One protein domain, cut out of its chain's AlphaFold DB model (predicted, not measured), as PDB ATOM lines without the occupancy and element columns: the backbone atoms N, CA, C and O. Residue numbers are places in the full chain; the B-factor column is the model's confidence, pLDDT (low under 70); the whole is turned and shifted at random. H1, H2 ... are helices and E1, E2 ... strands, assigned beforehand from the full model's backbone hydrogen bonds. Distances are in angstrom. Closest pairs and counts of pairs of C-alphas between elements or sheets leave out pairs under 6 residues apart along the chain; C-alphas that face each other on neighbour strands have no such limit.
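Overview. This is residues 4 to 96 of the 97 residues of an uncharacterized protein of Caulobacter segnis (UniProt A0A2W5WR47). A small three-stranded sheet has one long helix, H1, over one face, running along the strands, and a short helix, H2, standing up from the opposite face. Long loops, residues 33 to 57 and 79 to 91, make up much of the rest, and H3 near the last printed residue is apart from the other helices and the strands. The printed part has 93 residues, in order H1, E1, E2, E3, H2, H3, with under half of them in named elements; the class is mixed, helices and strands. The mixed sheet has the order E2, E1, E3; the whole is compact, with a radius of gyration of the C-alphas of 12.4 A and spans of 34 by 31 by 26 A.

Arrangement. Begin with H1, residues 4 to 20, on the sheet of E1, residues 27 to 32, E2, residues 58 to 62, and E3, residues 69 to 72. Its height over the sheet is 9.1 A, over E1 and E3, at 17 degrees to E1 on the local plane; its closest C-alphas to E1 are Met 13 and Pro 27, 5.9 A apart. E2 and E1 are parallel, with N 61 and O 30 at 2.9 A. E1 and E3 are antiparallel, with N 31 and O 69 at 2.8 A. On the opposite face H2, residues 73 to 78, stands up at 64 degrees over E3, and only just not over E1, where 2 of its C-alphas fall; the closest C-alphas of E1 and H2, Gly 28 and Arg 73, are 4.0 A apart. Every O i to N i+4 pair is within hydrogen-bond range in H1 and H2; H3, residues 92 to 95, is too short for one.

Along the chain. Find C-alpha 4 at (107.317, 108.788, 90.075); H1 runs 24.4 A from there. E1 spans 15.1 A, E2 13.2 A and E3 9.9 A. H3 ends at C-alpha 95, (109.350, 93.307, 91.096).

Size, cuts and confidence. The C-alphas farthest apart, Gly 21 and Asp 35, are 35.3 A apart. The printed part has no cut; the links E1 to E2 and H2 to H3 are long. Only residue 96 has a pLDDT under 70.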
ATOM      1  N   ALA A   4     106.658 108.299  91.288       93.56
ATOM      2  CA  ALA A   4     107.317 108.788  90.075       93.56
ATOM      3  C   ALA A   4     108.668 109.469  90.362       93.56
ATOM      4  O   ALA A   4     109.616 109.329  89.588       93.56
ATOM      5  N   GLU A   5     108.771 110.181  91.490       95.12
ATOM      6  CA  GLU A   5     110.035 110.759  91.959       95.12
ATOM      7  C   GLU A   5     111.038 109.660  92.328       95.12
ATOM      8  O   GLU A   5     112.187 109.718  91.894       95.12
ATOM      9  N   ILE A   6     110.602 108.626  93.059       95.69
ATOM     10  CA  ILE A   6     111.449 107.473  93.408       95.69
ATOM     11  C   ILE A   6     111.946 106.778  92.142       95.69
ATOM     12  O   ILE A   6     113.141 106.533  92.018       95.69
ATOM     13  N   ASP A   7     111.063 106.488  91.185       95.75
ATOM     14  CA  ASP A   7     111.445 105.825  89.935       95.75
ATOM     15  C   ASP A   7     112.455 106.644  89.131       95.75
ATOM     16  O   ASP A   7     113.401 106.080  88.576       95.75
ATOM     17  N   SER A   8     112.286 107.966  89.108       97.38
ATOM     18  CA  SER A   8     113.201 108.881  88.426       97.38
ATOM     19  C   SER A   8     114.582 108.899  89.093       97.38
ATOM     20  O   SER A   8     115.595 108.839  88.397       97.38
ATOM     21  N   LEU A   9     114.640 108.910  90.431       97.94
ATOM     22  CA  LEU A   9     115.892 108.839  91.196       97.94
ATOM     23  C   LEU A   9     116.599 107.489  91.016       97.94
ATOM     24  O   LEU A   9     117.793 107.452  90.726       97.94
ATOM     25  N   LEU A  10     115.857 106.384  91.124       97.56
ATOM     26  CA  LEU A  10     116.385 105.035  90.909       97.56
ATOM     27  C   LEU A  10     116.943 104.874  89.493       97.56
ATOM     28  O   LEU A  10     118.022 104.310  89.318       97.56
ATOM     29  N   LYS A  11     116.235 105.401  88.485       97.31
ATOM     30  CA  LYS A  11     116.712 105.400  87.102       97.31
ATOM     31  C   LYS A  11     117.985 106.226  86.942       97.31
ATOM     32  O   LYS A  11     118.919 105.750  86.315       97.31
ATOM     33  N   ALA A  12     118.050 107.425  87.517       98.19
ATOM     34  CA  ALA A  12     119.239 108.268  87.412       98.19
ATOM     35  C   ALA A  12     120.488 107.595  88.012       98.19
ATOM     36  O   ALA A  12     121.558 107.655  87.413       98.19
ATOM     37  N   MET A  13     120.344 106.914  89.154       98.12
ATOM     38  CA  MET A  13     121.421 106.133  89.779       98.12
ATOM     39  C   MET A  13     121.844 104.936  88.920       98.12
ATOM     40  O   MET A  13     123.032 104.690  88.731       98.12
ATOM     41  N   GLN A  14     120.877 104.215  88.346       97.56
ATOM     42  CA  GLN A  14     121.163 103.107  87.435       97.56
ATOM     43  C   GLN A  14     121.892 103.585  86.166       97.56
ATOM     44  O   GLN A  14     122.908 103.007  85.793       97.56
ATOM     45  N   ASP A  15     121.433 104.681  85.557       97.88
ATOM     46  CA  ASP A  15     122.066 105.299  84.385       97.88
ATOM     47  C   ASP A  15     123.484 105.807  84.706       97.88
ATOM     48  O   ASP A  15     124.349 105.853  83.830       97.88
ATOM     49  N   GLN A  16     123.732 106.230  85.950       97.69
ATOM     50  CA  GLN A  16     125.058 106.629  86.411       97.69
ATOM     51  C   GLN A  16     125.984 105.416  86.532       97.69
ATOM     52  O   GLN A  16     127.074 105.443  85.962       97.69
ATOM     53  N   PHE A  17     125.527 104.335  87.173       97.44
ATOM     54  CA  PHE A  17     126.263 103.070  87.226       97.44
ATOM     55  C   PHE A  17     126.595 102.537  85.822       97.44
ATOM     56  O   PHE A  17     127.707 102.078  85.587       97.44
ATOM     57  N   GLU A  18     125.679 102.636  84.858       97.19
ATOM     58  CA  GLU A  18     125.936 102.208  83.474       97.19
ATOM     59  C   GLU A  18     127.044 103.020  82.781       97.19
ATOM     60  O   GLU A  18     127.713 102.508  81.883       97.19
ATOM     61  N   LYS A  19     127.270 104.271  83.201       97.44
ATOM     62  CA  LYS A  19     128.347 105.127  82.677       97.44
ATOM     63  C   LYS A  19     129.682 104.881  83.368       97.44
ATOM     64  O   LYS A  19     130.716 104.936  82.706       97.44
ATOM     65  N   THR A  20     129.673 104.697  84.686       97.06
ATOM     66  CA  THR A  20     130.895 104.631  85.504       97.06
ATOM     67  C   THR A  20     131.379 103.204  85.724       97.06
ATOM     68  O   THR A  20     132.580 102.979  85.861       97.06
ATOM     69  N   GLY A  21     130.461 102.239  85.758       97.00
ATOM     70  CA  GLY A  21     130.710 100.875  86.213       97.00
ATOM     71  C   GLY A  21     130.949 100.759  87.722       97.00
ATOM     72  O   GLY A  21     131.279  99.667  88.184       97.00
ATOM     73  N   ASP A  22     130.793 101.842  88.491       97.06
ATOM     74  CA  ASP A  22     131.043 101.852  89.934       97.06
ATOM     75  C   ASP A  22     129.817 101.348  90.706       97.06
ATOM     76  O   ASP A  22     128.762 101.980  90.711       97.06
ATOM     77  N   ASP A  23     129.945 100.208  91.391       96.12
ATOM     78  CA  ASP A  23     128.850  99.627  92.177       96.12
ATOM     79  C   ASP A  23     128.339 100.581  93.270       96.12
ATOM     80  O   ASP A  23     127.159 100.531  93.626       96.12
ATOM     81  N   ALA A  24     129.183 101.502  93.750       96.38
ATOM     82  CA  ALA A  24     128.795 102.520  94.719       96.38
ATOM     83  C   ALA A  24     127.708 103.472  94.191       96.38
ATOM     84  O   ALA A  24     126.948 104.000  95.005       96.38
ATOM     85  N   ASP A  25     127.598 103.651  92.868       97.38
ATOM     86  CA  ASP A  25     126.593 104.501  92.216       97.38
ATOM     87  C   ASP A  25     125.219 103.822  92.100       97.38
ATOM     88  O   ASP A  25     124.209 104.495  91.876       97.38
ATOM     89  N   ARG A  26     125.141 102.493  92.264       97.56
ATOM     90  CA  ARG A  26     123.866 101.771  92.159       97.56
ATOM     91  C   ARG A  26     122.897 102.189  93.266       97.56
ATOM     92  O   ARG A  26     123.328 102.528  94.372       97.56
ATOM     93  N   PRO A  27     121.578 102.064  93.036       97.69
ATOM     94  CA  PRO A  27     120.597 102.178  94.105       97.69
ATOM     95  C   PRO A  27     120.907 101.242  95.280       97.69
ATOM     96  O   PRO A  27     121.136 100.041  95.101       97.69
ATOM     97  N   GLY A  28     120.903 101.798  96.491       97.19
ATOM     98  CA  GLY A  28     121.198 101.067  97.721       97.19
ATOM     99  C   GLY A  28     119.962 100.860  98.585       97.19
ATOM    100  O   GLY A  28     119.519  99.732  98.810       97.19
ATOM    101  N   VAL A  29     119.397 101.952  99.095       97.38
ATOM    102  CA  VAL A  29     118.280 101.908 100.048       97.38
ATOM    103  C   VAL A  29     117.387 103.125  99.884       97.38
ATOM    104  O   VAL A  29     117.845 104.211  99.534       97.38
ATOM    105  N   ILE A  30     116.100 102.949 100.158       96.88
ATOM    106  CA  ILE A  30     115.146 104.047 100.267       96.88
ATOM    107  C   ILE A  30     114.822 104.215 101.746       96.88
ATOM    108  O   ILE A  30     114.395 103.269 102.414       96.88
ATOM    109  N   THR A  31     115.018 105.414 102.271       96.75
ATOM    110  CA  THR A  31     114.630 105.757 103.634       96.75
ATOM    111  C   THR A  31     113.430 106.679 103.616       96.75
ATOM    112  O   THR A  31     113.274 107.503 102.716       96.75
ATOM    113  N   PHE A  32     112.585 106.538 104.626       96.50
ATOM    114  CA  PHE A  32     111.495 107.458 104.894       96.50
ATOM    115  C   PHE A  32     111.543 107.890 106.349       96.50
ATOM    116  O   PHE A  32     111.718 107.057 107.251       96.50
ATOM    117  N   GLN A  33     111.322 109.182 106.558       95.94
ATOM    118  CA  GLN A  33     110.807 109.660 107.826       95.94
ATOM    119  C   GLN A  33     109.361 109.137 107.987       95.94
ATOM    120  O   GLN A  33     108.649 108.942 107.001       95.94
ATOM    121  N   THR A  34     108.938 108.822 109.213       93.31
ATOM    122  CA  THR A  34     107.639 108.168 109.478       93.31
ATOM    123  C   THR A  34     106.422 108.918 108.915       93.31
ATOM    124  O   THR A  34     105.522 108.276 108.380       93.31
ATOM    125  N   ASP A  35     106.391 110.242 109.019       93.31
ATOM    126  CA  ASP A  35     105.312 111.125 108.558       93.31
ATOM    127  C   ASP A  35     105.283 111.262 107.025       93.31
ATOM    128  O   ASP A  35     104.228 111.503 106.441       93.31
ATOM    129  N   ASP A  36     106.418 111.025 106.364       92.06
ATOM    130  CA  ASP A  36     106.546 111.019 104.903       92.06
ATOM    131  C   ASP A  36     106.265 109.643 104.275       92.06
ATOM    132  O   ASP A  36     106.320 109.485 103.046       92.06
ATOM    133  N   TRP A  37     106.023 108.613 105.092       88.88
ATOM    134  CA  TRP A  37     105.877 107.247 104.607       88.88
ATOM    135  C   TRP A  37     104.645 107.096 103.708       88.88
ATOM    136  O   TRP A  37     103.497 107.177 104.142       88.88
ATOM    137  N   VAL A  38     104.891 106.790 102.434       80.94
ATOM    138  CA  VAL A  38     103.854 106.686 101.395       80.94
ATOM    139  C   VAL A  38     102.989 105.425 101.485       80.94
ATOM    140  O   VAL A  38     101.938 105.350 100.842       80.94
ATOM    141  N   GLY A  39     103.401 104.432 102.279       81.56
ATOM    142  CA  GLY A  39     102.628 103.223 102.557       81.56
ATOM    143  C   GLY A  39     102.135 102.509 101.296       81.56
ATOM    144  O   GLY A  39     102.915 102.163 100.415       81.56
ATOM    145  N   LYS A  40     100.817 102.293 101.216       77.62
ATOM    146  CA  LYS A  40     100.161 101.555 100.119       77.62
ATOM    147  C   LYS A  40     100.241 102.246  98.751       77.62
ATOM    148  O   LYS A  40      99.875 101.625  97.760       77.62
ATOM    149  N   ASN A  41     100.709 103.494  98.685       84.94
ATOM    150  CA  ASN A  41     100.895 104.215  97.422       84.94
ATOM    151  C   ASN A  41     102.173 103.801  96.677       84.94
ATOM    152  O   ASN A  41     102.445 104.327  95.602       84.94
ATOM    153  N   LEU A  42     102.961 102.885  97.245       87.50
ATOM    154  CA  LEU A  42     104.122 102.284  96.607       87.50
ATOM    155  C   LEU A  42     103.907 100.762  96.546       87.50
ATOM    156  O   LEU A  42     103.619 100.158  97.584       87.50
ATOM    157  N   PRO A  43     104.026 100.110  95.377       88.31
ATOM    158  CA  PRO A  43     103.835  98.668  95.278       88.31
ATOM    159  C   PRO A  43     105.057  97.947  95.856       88.31
ATOM    160  O   PRO A  43     106.057  97.713  95.179       88.31
ATOM    161  N   THR A  44     104.994  97.639  97.149       90.31
ATOM    162  CA  THR A  44     106.087  96.993  97.884       90.31
ATOM    163  C   THR A  44     105.891  95.487  98.026       90.31
ATOM    164  O   THR A  44     104.767  95.035  98.242       90.31
ATOM    165  N   CYS A  45     106.985  94.725  98.040       88.00
ATOM    166  CA  CYS A  45     106.989  93.296  98.356       88.00
ATOM    167  C   CYS A  45     107.822  92.993  99.614       88.00
ATOM    168  O   CYS A  45     108.838  93.634  99.882       88.00
ATOM    169  N   CYS A  46     107.399  91.999 100.397       89.38
ATOM    170  CA  CYS A  46     108.149  91.465 101.537       89.38
ATOM    171  C   CYS A  46     108.010  89.939 101.534       89.38
ATOM    172  O   CYS A  46     107.049  89.390 102.063       89.38
ATOM    173  N   THR A  47     108.946  89.258 100.876       88.12
ATOM    174  CA  THR A  47     108.905  87.797 100.692       88.12
ATOM    175  C   THR A  47     109.475  87.031 101.887       88.12
ATOM    176  O   THR A  47     109.146  85.867 102.089       88.12
ATOM    177  N   ALA A  48     110.309  87.679 102.707       88.69
ATOM    178  CA  ALA A  48     110.842  87.125 103.945       88.69
ATOM    179  C   ALA A  48     111.190  88.241 104.939       88.69
ATOM    180  O   ALA A  48     111.635  89.319 104.545       88.69
ATOM    181  N   ILE A  49     111.061  87.960 106.240       88.69
ATOM    182  CA  ILE A  49     111.309  88.941 107.314       88.69
ATOM    183  C   ILE A  49     112.731  89.516 107.238       88.69
ATOM    184  O   ILE A  49     112.915  90.726 107.328       88.69
ATOM    185  N   TRP A  50     113.736  88.662 107.022       86.50
ATOM    186  CA  TRP A  50     115.140  89.081 106.941       86.50
ATOM    187  C   TRP A  50     115.432  89.964 105.717       86.50
ATOM    188  O   TRP A  50     116.324  90.810 105.767       86.50
ATOM    189  N   ARG A  51     114.660  89.804 104.637       89.19
ATOM    190  CA  ARG A  51     114.792  90.587 103.403       89.19
ATOM    191  C   ARG A  51     114.218  91.998 103.553       89.19
ATOM    192  O   ARG A  51     114.725  92.930 102.923       89.19
ATOM    193  N   GLY A  52     113.193  92.138 104.395       91.31
ATOM    194  CA  GLY A  52     112.476  93.385 104.636       91.31
ATOM    195  C   GLY A  52     111.552  93.798 103.486       91.31
ATOM    196  O   GLY A  52     111.448  93.124 102.460       91.31
ATOM    197  N   ILE A  53     110.879  94.933 103.684       93.06
ATOM    198  CA  ILE A  53     110.003  95.562 102.690       93.06
ATOM    199  C   ILE A  53     110.868  96.156 101.580       93.06
ATOM    200  O   ILE A  53     111.852  96.844 101.865       93.06
ATOM    201  N   ARG A  54     110.503  95.905 100.322       94.00
ATOM    202  CA  ARG A  54     111.254  96.370  99.156       94.00
ATOM    203  C   ARG A  54     110.356  96.975  98.091       94.00
ATOM    204  O   ARG A  54     109.231  96.522  97.899       94.00
ATOM    205  N   TYR A  55     110.897  97.936  97.355       94.88
ATOM    206  CA  TYR A  55     110.335  98.452  96.110       94.88
ATOM    207  C   TYR A  55     111.330  98.194  94.982       94.88
ATOM    208  O   TYR A  55     112.473  98.634  95.058       94.88
ATOM    209  N   ARG A  56     110.920  97.427  93.963       94.88
ATOM    210  CA  ARG A  56     111.782  97.055  92.821       94.88
ATOM    211  C   ARG A  56     113.134  96.447  93.221       94.88
ATOM    212  O   ARG A  56     114.158  96.724  92.611       94.88
ATOM    213  N   GLY A  57     113.135  95.626  94.273       94.25
ATOM    214  CA  GLY A  57     114.353  95.031  94.842       94.25
ATOM    215  C   GLY A  57     115.096  95.937  95.828       94.25
ATOM    216  O   GLY A  57     115.857  95.441  96.652       94.25
ATOM    217  N   ILE A  58     114.818  97.241  95.863       95.94
ATOM    218  CA  ILE A  58     115.501  98.178  96.758       95.94
ATOM    219  C   ILE A  58     114.830  98.179  98.128       95.94
ATOM    220  O   ILE A  58     113.609  98.315  98.242       95.94
ATOM    221  N   ARG A  59     115.629  97.986  99.180       95.69
ATOM    222  CA  ARG A  59     115.130  97.898 100.555       95.69
ATOM    223  C   ARG A  59     114.565  99.241 101.008       95.69
ATOM    224  O   ARG A  59     115.131 100.290 100.711       95.69
ATOM    225  N   ILE A  60     113.476  99.187 101.767       95.12
ATOM    226  CA  ILE A  60     112.852 100.348 102.392       95.12
ATOM    227  C   ILE A  60     113.071 100.304 103.901       95.12
ATOM    228  O   ILE A  60     112.802  99.288 104.547       95.12
ATOM    229  N   LEU A  61     113.513 101.425 104.469       94.94
ATOM    230  CA  LEU A  61     113.636 101.633 105.909       94.94
ATOM    231  C   LEU A  61     112.814 102.847 106.331       94.94
ATOM    232  O   LEU A  61     112.994 103.938 105.799       94.94
ATOM    233  N   VAL A  62     111.959 102.677 107.333       94.25
ATOM    234  CA  VAL A  62     111.127 103.761 107.866       94.25
ATOM    235  C   VAL A  62     111.503 103.993 109.323       94.25
ATOM    236  O   VAL A  62     111.581 103.039 110.098       94.25
ATOM    237  N   SER A  63     111.790 105.237 109.697       94.25
ATOM    238  CA  SER A  63     112.034 105.632 111.090       94.25
ATOM    239  C   SER A  63     111.866 107.138 111.253       94.25
ATOM    240  O   SER A  63     112.196 107.893 110.346       94.25
ATOM    241  N   LYS A  64     111.460 107.590 112.443       95.56
ATOM    242  CA  LYS A  64     111.384 109.020 112.786       95.56
ATOM    243  C   LYS A  64     112.744 109.735 112.718       95.56
ATOM    244  O   LYS A  64     112.773 110.943 112.532       95.56
ATOM    245  N   ASP A  65     113.839 108.989 112.877       94.19
ATOM    246  CA  ASP A  65     115.210 109.518 112.944       94.19
ATOM    247  C   ASP A  65     115.919 109.483 111.574       94.19
ATOM    248  O   ASP A  65     117.121 109.725 111.485       94.19
ATOM    249  N   ARG A  66     115.203 109.116 110.502       93.31
ATOM    250  CA  ARG A  66     115.730 109.073 109.132       93.31
ATOM    251  C   ARG A  66     115.198 110.242 108.320       93.31
ATOM    252  O   ARG A  66     114.086 110.702 108.552       93.31
ATOM    253  N   GLU A  67     115.971 110.662 107.326       94.44
ATOM    254  CA  GLU A  67     115.470 111.531 106.263       94.44
ATOM    255  C   GLU A  67     114.758 110.719 105.174       94.44
ATOM    256  O   GLU A  67     115.053 109.538 104.963       94.44
ATOM    257  N   THR A  68     113.820 111.351 104.470       95.88
ATOM    258  CA  THR A  68     113.158 110.756 103.305       95.88
ATOM    259  C   THR A  68     114.029 110.927 102.070       95.88
ATOM    260  O   THR A  68     114.175 112.042 101.568       95.88
ATOM    261  N   ARG A  69     114.629 109.834 101.584       96.25
ATOM    262  CA  ARG A  69     115.649 109.877 100.528       96.25
ATOM    263  C   ARG A  69     115.846 108.527  99.836       96.25
ATOM    264  O   ARG A  69     115.668 107.469 100.435       96.25
ATOM    265  N   VAL A  70     116.276 108.572  98.576       97.19
ATOM    266  CA  VAL A  70     116.870 107.434  97.859       97.19
ATOM    267  C   VAL A  70     118.390 107.576  97.925       97.19
ATOM    268  O   VAL A  70     118.916 108.625  97.560       97.19
ATOM    269  N   TRP A  71     119.079 106.546  98.409       98.06
ATOM    270  CA  TRP A  71     120.530 106.529  98.607       98.06
ATOM    271  C   TRP A  71     121.198 105.615  97.589       98.06
ATOM    272  O   TRP A  71     120.686 104.518  97.320       98.06
ATOM    273  N   THR A  72     122.372 106.006  97.096       98.00
ATOM    274  CA  THR A  72     123.257 105.043  96.425       98.00
ATOM    275  C   THR A  72     123.841 104.054  97.440       98.00
ATOM    276  O   THR A  72     123.785 104.279  98.655       98.00
ATOM    277  N   ARG A  73     124.412 102.938  96.976       97.44
ATOM    278  CA  ARG A  73     125.104 101.971  97.849       97.44
ATOM    279  C   ARG A  73     126.259 102.625  98.607       97.44
ATOM    280  O   ARG A  73     126.391 102.407  99.812       97.44
ATOM    281  N   GLY A  74     127.045 103.460  97.926       96.94
ATOM    282  CA  GLY A  74     128.168 104.181  98.523       96.94
ATOM    283  C   GLY A  74     127.725 105.162  99.606       96.94
ATOM    284  O   GLY A  74     128.259 105.140 100.717       96.94
ATOM    285  N   GLU A  75     126.708 105.980  99.321       96.81
ATOM    286  CA  GLU A  75     126.168 106.928 100.302       96.81
ATOM    287  C   GLU A  75     125.557 106.201 101.507       96.81
ATOM    288  O   GLU A  75     125.790 106.589 102.653       96.81
ATOM    289  N   ALA A  76     124.805 105.123 101.260       96.50
ATOM    290  CA  ALA A  76     124.183 104.324 102.308       96.50
ATOM    291  C   ALA A  76     125.228 103.712 103.250       96.50
ATOM    292  O   ALA A  76     125.073 103.796 104.470       96.50
ATOM    293  N   ALA A  77     126.306 103.150 102.697       94.31
ATOM    294  CA  ALA A  77     127.408 102.600 103.478       94.31
ATOM    295  C   ALA A  77     128.108 103.687 104.311       94.31
ATOM    296  O   ALA A  77     128.304 103.510 105.514       94.31
ATOM    297  N   ALA A  78     128.416 104.837 103.703       94.94
ATOM    298  CA  ALA A  78     129.080 105.949 104.387       94.94
ATOM    299  C   ALA A  78     128.230 106.544 105.525       94.94
ATOM    300  O   ALA A  78     128.764 106.922 106.568       94.94
ATOM    301  N   ALA A  79     126.909 106.603 105.348       92.56
ATOM    302  CA  ALA A  79     125.967 107.162 106.317       92.56
ATOM    303  C   ALA A  79     125.380 106.121 107.295       92.56
ATOM    304  O   ALA A  79     124.451 106.444 108.042       92.56
ATOM    305  N   GLY A  80     125.863 104.871 107.281       91.12
ATOM    306  CA  GLY A  80     125.370 103.801 108.160       91.12
ATOM    307  C   GLY A  80     123.895 103.438 107.933       91.12
ATOM    308  O   GLY A  80     123.193 102.998 108.850       91.12
ATOM    309  N   GLN A  81     123.381 103.652 106.723       90.25
ATOM    310  CA  GLN A  81     122.025 103.268 106.348       90.25
ATOM    311  C   GLN A  81     122.026 101.777 105.978       90.25
ATOM    312  O   GLN A  81     122.429 101.406 104.880       90.25
ATOM    313  N   ASN A  82     121.574 100.913 106.899       81.44
ATOM    314  CA  ASN A  82     121.562  99.448 106.730       81.44
ATOM    315  C   ASN A  82     120.599  98.956 105.625       81.44
ATOM    316  O   ASN A  82     119.533  98.401 105.905       81.44
ATOM    317  N   GLY A  83     120.981  99.151 104.362       81.81
ATOM    318  CA  GLY A  83     120.290  98.634 103.179       81.81
ATOM    319  C   GLY A  83     120.595  97.168 102.864       81.81
ATOM    320  O   GLY A  83     119.887  96.559 102.064       81.81
ATOM    321  N   GLU A  84     121.609  96.590 103.509       87.94
ATOM    322  CA  GLU A  84     122.104  95.252 103.196       87.94
ATOM    323  C   GLU A  84     121.106  94.124 103.544       87.94
ATOM    324  O   GLU A  84     120.342  94.246 104.507       87.94
ATOM    325  N   PRO A  85     121.101  93.007 102.790       90.75
ATOM    326  CA  PRO A  85     121.847  92.816 101.546       90.75
ATOM    327  C   PRO A  85     121.267  93.683 100.419       90.75
ATOM    328  O   PRO A  85     120.043  93.749 100.238       90.75
ATOM    329  N   PHE A  86     122.147  94.354  99.670       93.94
ATOM    330  CA  PHE A  86     121.741  95.105  98.486       93.94
ATOM    331  C   PHE A  86     121.259  94.140  97.399       93.94
ATOM    332  O   PHE A  86     121.813  93.058  97.220       93.94
ATOM    333  N   GLU A  87     120.208  94.534  96.688       94.62
ATOM    334  CA  GLU A  87     119.752  93.849  95.477       94.62
ATOM    335  C   GLU A  87     119.881  94.817  94.301       94.62
ATOM    336  O   GLU A  87     119.991  96.035  94.482       94.62
ATOM    337  N   ASP A  88     119.881  94.269  93.093       95.62
ATOM    338  CA  ASP A  88     119.861  95.074  91.880       95.62
ATOM    339  C   ASP A  88     118.460  95.629  91.612       95.62
ATOM    340  O   ASP A  88     117.442  95.040  91.997       95.62
ATOM    341  N   LEU A  89     118.418  96.790  90.953       96.44
ATOM    342  CA  LEU A  89     117.172  97.442  90.585       96.44
ATOM    343  C   LEU A  89     116.413  96.571  89.581       96.44
ATOM    344  O   LEU A  89     116.867  96.339  88.463       96.44
ATOM    345  N   LYS A  90     115.220  96.127  89.970       95.06
ATOM    346  CA  LYS A  90     114.344  95.318  89.120       95.06
ATOM    347  C   LYS A  90     113.480  96.188  88.211       95.06
ATOM    348  O   LYS A  90     113.175  97.344  88.534       95.06
ATOM    349  N   SER A  91     113.022  95.631  87.092       91.81
ATOM    350  CA  SER A  91     111.893  96.211  86.357       91.81
ATOM    351  C   SER A  91     110.621  96.163  87.221       91.81
ATOM    352  O   SER A  91     110.581  95.483  88.248       91.81
ATOM    353  N   LEU A  92     109.575  96.903  86.844       85.50
ATOM    354  CA  LEU A  92     108.290  96.817  87.550       85.50
ATOM    355  C   LEU A  92     107.665  95.418  87.430       85.50
ATOM    356  O   LEU A  92     107.060  94.941  88.385       85.50
ATOM    357  N   GLU A  93     107.857  94.757  86.290       85.75
ATOM    358  CA  GLU A  93     107.346  93.410  86.018       85.75
ATOM    359  C   GLU A  93     108.055  92.366  86.897       85.75
ATOM    360  O   GLU A  93     107.399  91.583  87.581       85.75
ATOM    361  N   ASP A  94     109.386  92.437  86.989       86.75
ATOM    362  CA  ASP A  94     110.200  91.514  87.800       86.75
ATOM    363  C   ASP A  94     110.057  91.751  89.314       86.75
ATOM    364  O   ASP A  94     110.446  90.915  90.136       86.75
ATOM    365  N   ALA A  95     109.557  92.925  89.704       83.06
ATOM    366  CA  ALA A  95     109.350  93.307  91.096       83.06
ATOM    367  C   ALA A  95     108.042  92.771  91.691       83.06
ATOM    368  O   ALA A  95     107.921  92.729  92.917       83.06
ATOM    369  N   ALA A  96     107.080  92.385  90.847       65.81
ATOM    370  CA  ALA A  96     105.775  91.866  91.260       65.81
ATOM    371  C   ALA A  96     105.827  90.426  91.817       65.81
ATOM    372  O   ALA A  96     104.791  89.895  92.218       65.81
TER     373      ALA A  96